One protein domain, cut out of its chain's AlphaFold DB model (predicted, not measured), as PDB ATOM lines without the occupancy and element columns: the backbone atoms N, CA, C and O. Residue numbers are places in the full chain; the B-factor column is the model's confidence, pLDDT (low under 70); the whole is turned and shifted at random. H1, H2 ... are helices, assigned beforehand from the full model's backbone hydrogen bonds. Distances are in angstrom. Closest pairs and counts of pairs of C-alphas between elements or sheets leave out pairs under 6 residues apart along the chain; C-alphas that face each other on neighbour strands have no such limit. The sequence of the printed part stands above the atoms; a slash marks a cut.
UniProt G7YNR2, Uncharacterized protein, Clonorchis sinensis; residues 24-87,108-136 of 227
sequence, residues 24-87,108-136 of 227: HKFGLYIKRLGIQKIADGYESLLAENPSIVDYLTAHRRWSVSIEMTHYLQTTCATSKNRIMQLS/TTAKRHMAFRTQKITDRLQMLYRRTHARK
ATOM      1  N   HIS A  24     221.367 205.911 157.475       61.22
ATOM      2  CA  HIS A  24     221.934 206.571 158.654       61.22
ATOM      3  C   HIS A  24     221.134 206.275 159.935       61.22
ATOM      4  O   HIS A  24     221.711 205.874 160.949       61.22
ATOM      5  N   LYS A  25     219.798 206.406 159.894       61.81
ATOM      6  CA  LYS A  25     218.922 206.059 161.030       61.81
ATOM      7  C   LYS A  25     219.049 204.578 161.411       61.81
ATOM      8  O   LYS A  25     219.114 204.256 162.596       61.81
ATOM      9  N   PHE A  26     219.155 203.690 160.424       53.59
ATOM     10  CA  PHE A  26     219.376 202.263 160.648       53.59
ATOM     11  C   PHE A  26     220.739 201.976 161.299       53.59
ATOM     12  O   PHE A  26     220.815 201.222 162.268       53.59
ATOM     13  N   GLY A  27     221.808 202.641 160.850       63.97
ATOM     14  CA  GLY A  27     223.130 202.548 161.476       63.97
ATOM     15  C   GLY A  27     223.119 202.960 162.953       63.97
ATOM     16  O   GLY A  27     223.706 202.277 163.794       63.97
ATOM     17  N   LEU A  28     222.388 204.025 163.298       67.94
ATOM     18  CA  LEU A  28     222.200 204.455 164.689       67.94
ATOM     19  C   LEU A  28     221.394 203.441 165.516       67.94
ATOM     20  O   LEU A  28     221.734 203.190 166.673       67.94
ATOM     21  N   TYR A  29     220.367 202.825 164.929       61.09
ATOM     22  CA  TYR A  29     219.560 201.791 165.580       61.09
ATOM     23  C   TYR A  29     220.378 200.531 165.901       61.09
ATOM     24  O   TYR A  29     220.367 200.062 167.039       61.09
ATOM     25  N   ILE A  30     221.166 200.032 164.943       59.19
ATOM     26  CA  ILE A  30     222.063 198.886 165.153       59.19
ATOM     27  C   ILE A  30     223.129 199.207 166.205       59.19
ATOM     28  O   ILE A  30     223.398 198.382 167.079       59.19
ATOM     29  N   LYS A  31     223.690 200.425 166.186       66.12
ATOM     30  CA  LYS A  31     224.629 200.889 167.215       66.12
ATOM     31  C   LYS A  31     223.986 200.874 168.607       66.12
ATOM     32  O   LYS A  31     224.599 200.379 169.549       66.12
ATOM     33  N   ARG A  32     222.742 201.348 168.733       67.31
ATOM     34  CA  ARG A  32     221.997 201.376 170.004       67.31
ATOM     35  C   ARG A  32     221.665 199.971 170.515       67.31
ATOM     36  O   ARG A  32     221.909 199.687 171.682       67.31
ATOM     37  N   LEU A  33     221.184 199.080 169.646       62.47
ATOM     38  CA  LEU A  33     220.909 197.682 169.999       62.47
ATOM     39  C   LEU A  33     222.173 196.908 170.387       62.47
ATOM     40  O   LEU A  33     222.137 196.095 171.309       62.47
ATOM     41  N   GLY A  34     223.285 197.149 169.687       77.75
ATOM     42  CA  GLY A  34     224.574 196.544 170.004       77.75
ATOM     43  C   GLY A  34     225.062 196.954 171.391       77.75
ATOM     44  O   GLY A  34     225.420 196.091 172.184       77.75
ATOM     45  N   ILE A  35     225.008 198.252 171.707       70.12
ATOM     46  CA  ILE A  35     225.399 198.777 173.023       70.12
ATOM     47  C   ILE A  35     224.517 198.193 174.133       70.12
ATOM     48  O   ILE A  35     225.055 197.757 175.147       70.12
ATOM     49  N   GLN A  36     223.198 198.111 173.926       63.75
ATOM     50  CA  GLN A  36     222.282 197.573 174.935       63.75
ATOM     51  C   GLN A  36     222.569 196.099 175.245       63.75
ATOM     52  O   GLN A  36     222.769 195.748 176.400       63.75
ATOM     53  N   LYS A  37     222.703 195.242 174.224       67.06
ATOM     54  CA  LYS A  37     222.992 193.812 174.439       67.06
ATOM     55  C   LYS A  37     224.349 193.562 175.102       67.06
ATOM     56  O   LYS A  37     224.511 192.568 175.806       67.06
ATOM     57  N   ILE A  38     225.328 194.435 174.859       60.50
ATOM     58  CA  ILE A  38     226.629 194.384 175.534       60.50
ATOM     59  C   ILE A  38     226.475 194.777 177.003       60.50
ATOM     60  O   ILE A  38     227.034 194.095 177.858       60.50
ATOM     61  N   ALA A  39     225.722 195.841 177.293       62.50
ATOM     62  CA  ALA A  39     225.440 196.271 178.658       62.50
ATOM     63  C   ALA A  39     224.720 195.166 179.444       62.50
ATOM     64  O   ALA A  39     225.196 194.779 180.506       62.50
ATOM     65  N   ASP A  40     223.674 194.568 178.872       69.00
ATOM     66  CA  ASP A  40     222.915 193.482 179.506       69.00
ATOM     67  C   ASP A  40     223.799 192.243 179.776       69.00
ATOM     68  O   ASP A  40     223.708 191.600 180.825       69.00
ATOM     69  N   GLY A  41     224.702 191.912 178.843       72.75
ATOM     70  CA  GLY A  41     225.666 190.823 179.015       72.75
ATOM     71  C   GLY A  41     226.729 191.116 180.078       72.75
ATOM     72  O   GLY A  41     227.157 190.206 180.784       72.75
ATOM     73  N   TYR A  42     227.141 192.379 180.212       62.94
ATOM     74  CA  TYR A  42     228.082 192.809 181.242       62.94
ATOM     75  C   TYR A  42     227.434 192.771 182.629       62.94
ATOM     76  O   TYR A  42     228.014 192.195 183.543       62.94
ATOM     77  N   GLU A  43     226.210 193.283 182.767       69.94
ATOM     78  CA  GLU A  43     225.418 193.200 184.003       69.94
ATOM     79  C   GLU A  43     225.210 191.743 184.447       69.94
ATOM     80  O   GLU A  43     225.425 191.412 185.611       69.94
ATOM     81  N   SER A  44     224.899 190.836 183.513       71.38
ATOM     82  CA  SER A  44     224.751 189.402 183.814       71.38
ATOM     83  C   SER A  44     226.059 188.772 184.324       71.38
ATOM     84  O   SER A  44     226.058 188.041 185.311       71.38
ATOM     85  N   LEU A  45     227.199 189.102 183.702       61.25
ATOM     86  CA  LEU A  45     228.520 188.612 184.120       61.25
ATOM     87  C   LEU A  45     228.908 189.121 185.521       61.25
ATOM     88  O   LEU A  45     229.489 188.378 186.317       61.25
ATOM     89  N   LEU A  46     228.607 190.391 185.807       71.75
ATOM     90  CA  LEU A  46     228.850 191.004 187.112       71.75
ATOM     91  C   LEU A  46     227.939 190.408 188.193       71.75
ATOM     92  O   LEU A  46     228.403 190.198 189.313       71.75
ATOM     93  N   ALA A  47     226.689 190.084 187.852       72.19
ATOM     94  CA  ALA A  47     225.751 189.415 188.750       72.19
ATOM     95  C   ALA A  47     226.208 187.992 189.118       72.19
ATOM     96  O   ALA A  47     226.118 187.599 190.279       72.19
ATOM     97  N   GLU A  48     226.755 187.235 188.162       74.06
ATOM     98  CA  GLU A  48     227.295 185.890 188.409       74.06
ATOM     99  C   GLU A  48     228.607 185.907 189.214       74.06
ATOM    100  O   GLU A  48     228.942 184.928 189.881       74.06
ATOM    101  N   ASN A  49     229.367 187.007 189.166       67.62
ATOM    102  CA  ASN A  49     230.704 187.095 189.756       67.62
ATOM    103  C   ASN A  49     230.918 188.415 190.528       67.62
ATOM    104  O   ASN A  49     231.755 189.234 190.129       67.62
ATOM    105  N   PRO A  50     230.254 188.620 191.681       77.56
ATOM    106  CA  PRO A  50     230.320 189.881 192.431       77.56
ATOM    107  C   PRO A  50     231.743 190.251 192.886       77.56
ATOM    108  O   PRO A  50     232.098 191.425 192.944       77.56
ATOM    109  N   SER A  51     232.620 189.264 193.097       70.81
ATOM    110  CA  SER A  51     234.035 189.507 193.439       70.81
ATOM    111  C   SER A  51     234.832 190.233 192.341       70.81
ATOM    112  O   SER A  51     235.833 190.893 192.632       70.81
ATOM    113  N   ILE A  52     234.394 190.148 191.077       69.06
ATOM    114  CA  ILE A  52     234.987 190.890 189.957       69.06
ATOM    115  C   ILE A  52     234.589 192.369 190.035       69.06
ATOM    116  O   ILE A  52     235.428 193.228 189.760       69.06
ATOM    117  N   VAL A  53     233.358 192.675 190.464       70.75
ATOM    118  CA  VAL A  53     232.879 194.053 190.679       70.75
ATOM    119  C   VAL A  53     233.745 194.743 191.728       70.75
ATOM    120  O   VAL A  53     234.261 195.832 191.475       70.75
ATOM    121  N   ASP A  54     233.981 194.086 192.865       67.06
ATOM    122  CA  ASP A  54     234.807 194.628 193.950       67.06
ATOM    123  C   ASP A  54     236.247 194.890 193.489       67.06
ATOM    124  O   ASP A  54     236.818 195.949 193.762       67.06
ATOM    125  N   TYR A  55     236.822 193.964 192.717       65.31
ATOM    126  CA  TYR A  55     238.163 194.105 192.150       65.31
ATOM    127  C   TYR A  55     238.262 195.269 191.150       65.31
ATOM    128  O   TYR A  55     239.186 196.084 191.223       65.31
ATOM    129  N   LEU A  56     237.317 195.372 190.213       67.38
ATOM    130  CA  LEU A  56     237.310 196.436 189.204       67.38
ATOM    131  C   LEU A  56     237.065 197.813 189.832       67.38
ATOM    132  O   LEU A  56     237.726 198.786 189.449       67.38
ATOM    133  N   THR A  57     236.189 197.875 190.837       67.75
ATOM    134  CA  THR A  57     235.888 199.087 191.611       67.75
ATOM    135  C   THR A  57     237.110 199.545 192.404       67.75
ATOM    136  O   THR A  57     237.487 200.717 192.336       67.75
ATOM    137  N   ALA A  58     237.799 198.618 193.077       63.38
ATOM    138  CA  ALA A  58     239.012 198.910 193.839       63.38
ATOM    139  C   ALA A  58     240.171 199.411 192.959       63.38
ATOM    140  O   ALA A  58     240.993 200.211 193.408       63.38
ATOM    141  N   HIS A  59     240.238 198.977 191.697       57.66
ATOM    142  CA  HIS A  59     241.337 199.315 190.791       57.66
ATOM    143  C   HIS A  59     241.027 200.424 189.771       57.66
ATOM    144  O   HIS A  59     241.903 200.735 188.962       57.66
ATOM    145  N   ARG A  60     239.831 201.040 189.795       53.59
ATOM    146  CA  ARG A  60     239.385 202.094 188.847       53.59
ATOM    147  C   ARG A  60     239.683 201.771 187.370       53.59
ATOM    148  O   ARG A  60     239.970 202.663 186.571       53.59
ATOM    149  N   ARG A  61     239.643 200.495 186.979       53.12
ATOM    150  CA  ARG A  61     239.998 200.067 185.616       53.12
ATOM    151  C   ARG A  61     238.768 200.057 184.709       53.12
ATOM    152  O   ARG A  61     238.080 199.052 184.609       53.12
ATOM    153  N   TRP A  62     238.558 201.164 183.996       52.06
ATOM    154  CA  TRP A  62     237.545 201.313 182.934       52.06
ATOM    155  C   TRP A  62     238.097 201.059 181.518       52.06
ATOM    156  O   TRP A  62     237.423 201.310 180.519       52.06
ATOM    157  N   SER A  63     239.322 200.533 181.401       48.72
ATOM    158  CA  SER A  63     240.016 200.315 180.120       48.72
ATOM    159  C   SER A  63     239.298 199.347 179.170       48.72
ATOM    160  O   SER A  63     239.529 199.390 177.965       48.72
ATOM    161  N   VAL A  64     238.384 198.520 179.688       52.34
ATOM    162  CA  VAL A  64     237.549 197.593 178.904       52.34
ATOM    163  C   VAL A  64     236.639 198.341 177.914       52.34
ATOM    164  O   VAL A  64     236.358 197.833 176.833       52.34
ATOM    165  N   SER A  65     236.244 199.582 178.224       55.44
ATOM    166  CA  SER A  65     235.376 200.390 177.354       55.44
ATOM    167  C   SER A  65     236.065 200.838 176.051       55.44
ATOM    168  O   SER A  65     235.452 200.855 174.979       55.44
ATOM    169  N   ILE A  66     237.369 201.132 176.105       51.25
ATOM    170  CA  ILE A  66     238.129 201.674 174.965       51.25
ATOM    171  C   ILE A  66     238.368 200.595 173.899       51.25
ATOM    172  O   ILE A  66     238.092 200.813 172.718       51.25
ATOM    173  N   GLU A  67     238.808 199.400 174.307       57.09
ATOM    174  CA  GLU A  67     239.039 198.285 173.374       57.09
ATOM    175  C   GLU A  67     237.738 197.796 172.719       57.09
ATOM    176  O   GLU A  67     237.732 197.396 171.550       57.09
ATOM    177  N   MET A  68     236.621 197.865 173.450       56.00
ATOM    178  CA  MET A  68     235.300 197.490 172.944       56.00
ATOM    179  C   MET A  68     234.785 198.497 171.907       56.00
ATOM    180  O   MET A  68     234.249 198.105 170.869       56.00
ATOM    181  N   THR A  69     235.014 199.792 172.139       62.56
ATOM    182  CA  THR A  69     234.632 200.861 171.204       62.56
ATOM    183  C   THR A  69     235.404 200.749 169.887       62.56
ATOM    184  O   THR A  69     234.800 200.796 168.814       62.56
ATOM    185  N   HIS A  70     236.715 200.500 169.954       67.12
ATOM    186  CA  HIS A  70     237.552 200.290 168.770       67.12
ATOM    187  C   HIS A  70     237.130 199.043 167.967       67.12
ATOM    188  O   HIS A  70     237.113 199.050 166.734       67.12
ATOM    189  N   TYR A  71     236.724 197.966 168.647       63.91
ATOM    190  CA  TYR A  71     236.216 196.763 167.983       63.91
ATOM    191  C   TYR A  71     234.897 197.014 167.236       63.91
ATOM    192  O   TYR A  71     234.753 196.593 166.088       63.91
ATOM    193  N   LEU A  72     233.950 197.733 167.846       67.00
ATOM    194  CA  LEU A  72     232.679 198.078 167.198       67.00
ATOM    195  C   LEU A  72     232.888 198.989 165.982       67.00
ATOM    196  O   LEU A  72     232.218 198.823 164.967       67.00
ATOM    197  N   GLN A  73     233.838 199.922 166.057       69.31
ATOM    198  CA  GLN A  73     234.193 200.792 164.933       69.31
ATOM    199  C   GLN A  73     234.805 200.003 163.769       69.31
ATOM    200  O   GLN A  73     234.388 200.176 162.625       69.31
ATOM    201  N   THR A  74     235.743 199.097 164.059       67.62
ATOM    202  CA  THR A  74     236.404 198.272 163.035       67.62
ATOM    203  C   THR A  74     235.446 197.277 162.381       67.62
ATOM    204  O   THR A  74     235.401 197.207 161.157       67.62
ATOM    205  N   THR A  75     234.605 196.578 163.152       64.06
ATOM    206  CA  THR A  75     233.590 195.677 162.572       64.06
ATOM    207  C   THR A  75     232.541 196.430 161.761       64.06
ATOM    208  O   THR A  75     232.187 195.973 160.680       64.06
ATOM    209  N   CYS A  76     232.098 197.607 162.213       66.00
ATOM    210  CA  CYS A  76     231.177 198.449 161.444       66.00
ATOM    211  C   CYS A  76     231.793 198.899 160.107       66.00
ATOM    212  O   CYS A  76     231.128 198.842 159.073       66.00
ATOM    213  N   ALA A  77     233.078 199.271 160.101       68.06
ATOM    214  CA  ALA A  77     233.801 199.628 158.881       68.06
ATOM    215  C   ALA A  77     233.931 198.437 157.913       68.06
ATOM    216  O   ALA A  77     233.656 198.581 156.723       68.06
ATOM    217  N   THR A  78     234.269 197.244 158.413       70.00
ATOM    218  CA  THR A  78     234.348 196.026 157.588       70.00
ATOM    219  C   THR A  78     232.982 195.631 157.020       70.00
ATOM    220  O   THR A  78     232.886 195.292 155.841       70.00
ATOM    221  N   SER A  79     231.911 195.718 157.817       68.25
ATOM    222  CA  SER A  79     230.543 195.465 157.352       68.25
ATOM    223  C   SER A  79     230.116 196.467 156.283       68.25
ATOM    224  O   SER A  79     229.544 196.064 155.276       68.25
ATOM    225  N   LYS A  80     230.430 197.757 156.465       71.56
ATOM    226  CA  LYS A  80     230.137 198.809 155.485       71.56
ATOM    227  C   LYS A  80     230.830 198.536 154.150       71.56
ATOM    228  O   LYS A  80     230.169 198.577 153.119       71.56
ATOM    229  N   ASN A  81     232.118 198.195 154.173       71.88
ATOM    230  CA  ASN A  81     232.878 197.898 152.958       71.88
ATOM    231  C   ASN A  81     232.327 196.668 152.228       71.88
ATOM    232  O   ASN A  81     232.217 196.683 151.009       71.88
ATOM    233  N   ARG A  82     231.912 195.633 152.967       67.56
ATOM    234  CA  ARG A  82     231.322 194.429 152.370       67.56
ATOM    235  C   ARG A  82     229.929 194.678 151.790       67.56
ATOM    236  O   ARG A  82     229.603 194.128 150.750       67.56
ATOM    237  N   ILE A  83     229.122 195.526 152.432       67.56
ATOM    238  CA  ILE A  83     227.823 195.962 151.896       67.56
ATOM    239  C   ILE A  83     228.015 196.797 150.624       67.56
ATOM    240  O   ILE A  83     227.254 196.631 149.678       67.56
ATOM    241  N   MET A  84     229.035 197.660 150.582       70.81
ATOM    242  CA  MET A  84     229.362 198.438 149.384       70.81
ATOM    243  C   MET A  84     229.850 197.549 148.233       70.81
ATOM    244  O   MET A  84     229.322 197.661 147.138       70.81
ATOM    245  N   GLN A  85     230.747 196.593 148.495       72.06
ATOM    246  CA  GLN A  85     231.205 195.628 147.483       72.06
ATOM    247  C   GLN A  85     230.048 194.814 146.887       72.06
ATOM    248  O   GLN A  85     229.936 194.697 145.673       72.06
ATOM    249  N   LEU A  86     229.126 194.332 147.729       66.81
ATOM    250  CA  LEU A  86     227.932 193.613 147.268       66.81
ATOM    251  C   LEU A  86     226.958 194.498 146.471       66.81
ATOM    252  O   LEU A  86     226.145 193.974 145.715       66.81
ATOM    253  N   SER A  87     227.016 195.821 146.651       66.31
ATOM    254  CA  SER A  87     226.216 196.782 145.884       66.31
ATOM    255  C   SER A  87     226.815 197.073 144.508       66.31
ATOM    256  O   SER A  87     226.060 197.359 143.582       66.31
ATOM    257  N   THR A 108     225.193 186.384 165.029       84.00
ATOM    258  CA  THR A 108     225.810 185.135 165.506       84.00
ATOM    259  C   THR A 108     227.334 185.223 165.564       84.00
ATOM    260  O   THR A 108     227.932 184.794 166.552       84.00
ATOM    261  N   THR A 109     227.968 185.838 164.565       82.00
ATOM    262  CA  THR A 109     229.427 186.022 164.528       82.00
ATOM    263  C   THR A 109     229.902 186.977 165.623       82.00
ATOM    264  O   THR A 109     230.840 186.658 166.356       82.00
ATOM    265  N   ALA A 110     229.212 188.106 165.812       78.62
ATOM    266  CA  ALA A 110     229.510 189.045 166.890       78.62
ATOM    267  C   ALA A 110     229.347 188.389 168.269       78.62
ATOM    268  O   ALA A 110     230.230 188.524 169.115       78.62
ATOM    269  N   LYS A 111     228.272 187.611 168.473       81.06
ATOM    270  CA  LYS A 111     228.036 186.874 169.722       81.06
ATOM    271  C   LYS A 111     229.159 185.875 170.020       81.06
ATOM    272  O   LYS A 111     229.653 185.850 171.143       81.06
ATOM    273  N   ARG A 112     229.604 185.093 169.027       81.56
ATOM    274  CA  ARG A 112     230.720 184.139 169.188       81.56
ATOM    275  C   ARG A 112     232.029 184.842 169.527       81.56
ATOM    276  O   ARG A 112     232.739 184.413 170.431       81.56
ATOM    277  N   HIS A 113     232.337 185.934 168.832       75.50
ATOM    278  CA  HIS A 113     233.572 186.672 169.074       75.50
ATOM    279  C   HIS A 113     233.578 187.354 170.453       75.50
ATOM    280  O   HIS A 113     234.598 187.329 171.145       75.50
ATOM    281  N   MET A 114     232.440 187.905 170.891       78.44
ATOM    282  CA  MET A 114     232.306 188.433 172.251       78.44
ATOM    283  C   MET A 114     232.429 187.330 173.299       78.44
ATOM    284  O   MET A 114     233.214 187.493 174.223       78.44
ATOM    285  N   ALA A 115     231.759 186.187 173.122       82.44
ATOM    286  CA  ALA A 115     231.879 185.053 174.039       82.44
ATOM    287  C   ALA A 115     233.336 184.576 174.182       82.44
ATOM    288  O   ALA A 115     233.825 184.412 175.297       82.44
ATOM    289  N   PHE A 116     234.068 184.445 173.068       85.00
ATOM    290  CA  PHE A 116     235.483 184.065 173.082       85.00
ATOM    291  C   PHE A 116     236.367 185.081 173.824       85.00
ATOM    292  O   PHE A 116     237.243 184.704 174.606       85.00
ATOM    293  N   ARG A 117     236.146 186.386 173.610       81.25
ATOM    294  CA  ARG A 117     236.909 187.432 174.308       81.25
ATOM    295  C   ARG A 117     236.572 187.505 175.792       81.25
ATOM    296  O   ARG A 117     237.500 187.613 176.593       81.25
ATOM    297  N   THR A 118     235.293 187.417 176.153       82.19
ATOM    298  CA  THR A 118     234.852 187.371 177.550       82.19
ATOM    299  C   THR A 118     235.495 186.188 178.258       82.19
ATOM    300  O   THR A 118     236.110 186.392 179.298       82.19
ATOM    301  N   GLN A 119     235.501 184.999 177.643       87.25
ATOM    302  CA  GLN A 119     236.172 183.825 178.202       87.25
ATOM    303  C   GLN A 119     237.658 184.090 178.472       87.25
ATOM    304  O   GLN A 119     238.135 183.881 179.581       87.25
ATOM    305  N   LYS A 120     238.385 184.651 177.498       89.12
ATOM    306  CA  LYS A 120     239.814 184.970 177.653       89.12
ATOM    307  C   LYS A 120     240.087 185.978 178.777       89.12
ATOM    308  O   LYS A 120     241.135 185.906 179.425       89.12
ATOM    309  N   ILE A 121     239.191 186.941 178.992       87.88
ATOM    310  CA  ILE A 121     239.292 187.904 180.098       87.88
ATOM    311  C   ILE A 121     239.004 187.202 181.427       87.88
ATOM    312  O   ILE A 121     239.804 187.336 182.354       87.88
ATOM    313  N   THR A 122     237.930 186.415 181.503       89.81
ATOM    314  CA  THR A 122     237.555 185.635 182.689       89.81
ATOM    315  C   THR A 122     238.675 184.681 183.104       89.81
ATOM    316  O   THR A 122     239.082 184.695 184.263       89.81
ATOM    317  N   ASP A 123     239.277 183.952 182.161       93.12
ATOM    318  CA  ASP A 123     240.401 183.043 182.419       93.12
ATOM    319  C   ASP A 123     241.618 183.790 182.989       93.12
ATOM    320  O   ASP A 123     242.273 183.338 183.935       93.12
ATOM    321  N   ARG A 124     241.924 184.978 182.447       91.56
ATOM    322  CA  ARG A 124     243.015 185.830 182.947       91.56
ATOM    323  C   ARG A 124     242.735 186.336 184.359       91.56
ATOM    324  O   ARG A 124     243.639 186.299 185.195       91.56
ATOM    325  N   LEU A 125     241.513 186.787 184.635       89.31
ATOM    326  CA  LEU A 125     241.107 187.237 185.967       89.31
ATOM    327  C   LEU A 125     241.158 186.087 186.976       89.31
ATOM    328  O   LEU A 125     241.734 186.247 188.052       89.31
ATOM    329  N   GLN A 126     240.669 184.904 186.604       90.88
ATOM    330  CA  GLN A 126     240.716 183.718 187.453       90.88
ATOM    331  C   GLN A 126     242.161 183.297 187.755       90.88
ATOM    332  O   GLN A 126     242.495 182.969 188.896       90.88
ATOM    333  N   MET A 127     243.057 183.358 186.766       94.69
ATOM    334  CA  MET A 127     244.481 183.079 186.964       94.69
ATOM    335  C   MET A 127     245.139 184.089 187.917       94.69
ATOM    336  O   MET A 127     245.917 183.697 188.790       94.69
ATOM    337  N   LEU A 128     244.834 185.383 187.775       90.19
ATOM    338  CA  LEU A 128     245.338 186.426 188.673       90.19
ATOM    339  C   LEU A 128     244.822 186.235 190.101       90.19
ATOM    340  O   LEU A 128     245.611 186.314 191.046       90.19
ATOM    341  N   TYR A 129     243.540 185.917 190.255       86.50
ATOM    342  CA  TYR A 129     242.930 185.604 191.543       86.50
ATOM    343  C   TYR A 129     243.642 184.424 192.221       86.50
ATOM    344  O   TYR A 129     244.161 184.568 193.331       86.50
ATOM    345  N   ARG A 130     243.805 183.293 191.515       87.56
ATOM    346  CA  ARG A 130     244.524 182.109 192.027       87.56
ATOM    347  C   ARG A 130     245.964 182.432 192.431       87.56
ATOM    348  O   ARG A 130     246.404 182.027 193.503       87.56
ATOM    349  N   ARG A 131     246.698 183.198 191.613       92.12
ATOM    350  CA  ARG A 131     248.079 183.618 191.923       92.12
ATOM    351  C   ARG A 131     248.151 184.508 193.160       92.12
ATOM    352  O   ARG A 131     249.088 184.382 193.945       92.12
ATOM    353  N   THR A 132     247.187 185.404 193.333       85.31
ATOM    354  CA  THR A 132     247.136 186.312 194.487       85.31
ATOM    355  C   THR A 132     246.815 185.540 195.768       85.31
ATOM    356  O   THR A 132     247.460 185.766 196.794       85.31
ATOM    357  N   HIS A 133     245.912 184.554 195.678       82.31
ATOM    358  CA  HIS A 133     245.536 183.682 196.794       82.31
ATOM    359  C   HIS A 133     246.680 182.759 197.209       82.31
ATOM    360  O   HIS A 133     247.020 182.703 198.390       82.31
ATOM    361  N   ALA A 134     247.336 182.104 196.248       87.50
ATOM    362  CA  ALA A 134     248.481 181.233 196.510       87.50
ATOM    363  C   ALA A 134     249.638 181.981 197.191       87.50
ATOM    364  O   ALA A 134     250.323 181.435 198.051       87.50
ATOM    365  N   ARG A 135     249.832 183.259 196.849       88.69
ATOM    366  CA  ARG A 135     250.872 184.109 197.444       88.69
ATOM    367  C   ARG A 135     250.495 184.687 198.812       88.69
ATOM    368  O   ARG A 135     251.281 185.469 199.337       88.69
ATOM    369  N   LYS A 136     249.310 184.366 199.358       82.56
ATOM    370  CA  LYS A 136     248.759 184.947 200.602       82.56
ATOM    371  C   LYS A 136     248.879 186.480 200.646       82.56
ATOM    372  O   LYS A 136     249.027 187.069 201.707       82.56
TER     373      LYS A 136
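This is residues 24 to 87 and 108 to 136 of the 227 residues of an uncharacterized protein of Clonorchis sinensis (UniProt G7YNR2). Three long helices, H1, H3 and H4, run lengthwise in a loose rod, while the short H2 makes a corner with the end of H1 before the chain folds back into H3. H3 and H4 are shifted along the rod, and residues 81 to 87 and 130 to 136 stick out at its two ends. The 93 printed residues hold four named helices, in the order H1 H2 H3 H4, and no named strand; the class is all helix. The whole is loose, with a radius of gyration of the C-alphas of 16.7 A and spans of 60 by 21 by 20 A.

Find C-alpha 24 at (221.934, 206.571, 158.654); from there H1, residues 24 to 48, runs 36.6 A. H2 follows as residues 50 to 59, 14.6 A long. Find C-alpha 64 at (237.549, 197.593, 178.904), where H3, residues 64 to 87, begins its 34.9 A. H4, residues 108 to 134, runs 38.6 A to C-alpha 134 at (248.481, 181.233, 196.510).

Look first at Leu 46 and Val 53, the closest C-alphas of H1 and H2, 6.2 A apart: these helices are close but not clearly touching, and only just about perpendicular at 73 degrees. H1 is near H3, with 11 pairs of C-alphas within 10 A, and near H4, with 10. H2 and H4 are near each other, with 7 such pairs. H2 and H3 are apart, as are H3 and H4. In H1, H2, H3 and H4 every O i to N i+4 pair is within hydrogen-bond range.

The C-alphas of Ser 87 and Lys 136 are the two farthest apart, at 60.4 A. Residues 88 to 107 are not printed, and C-alphas 87 and 108 stand 22.8 A apart across this cut. The links H1 to H2 and H2 to H3 are tight. Mean pLDDT of the printed part is 71.5, and 49 residues are under 70, among them 54 to 77.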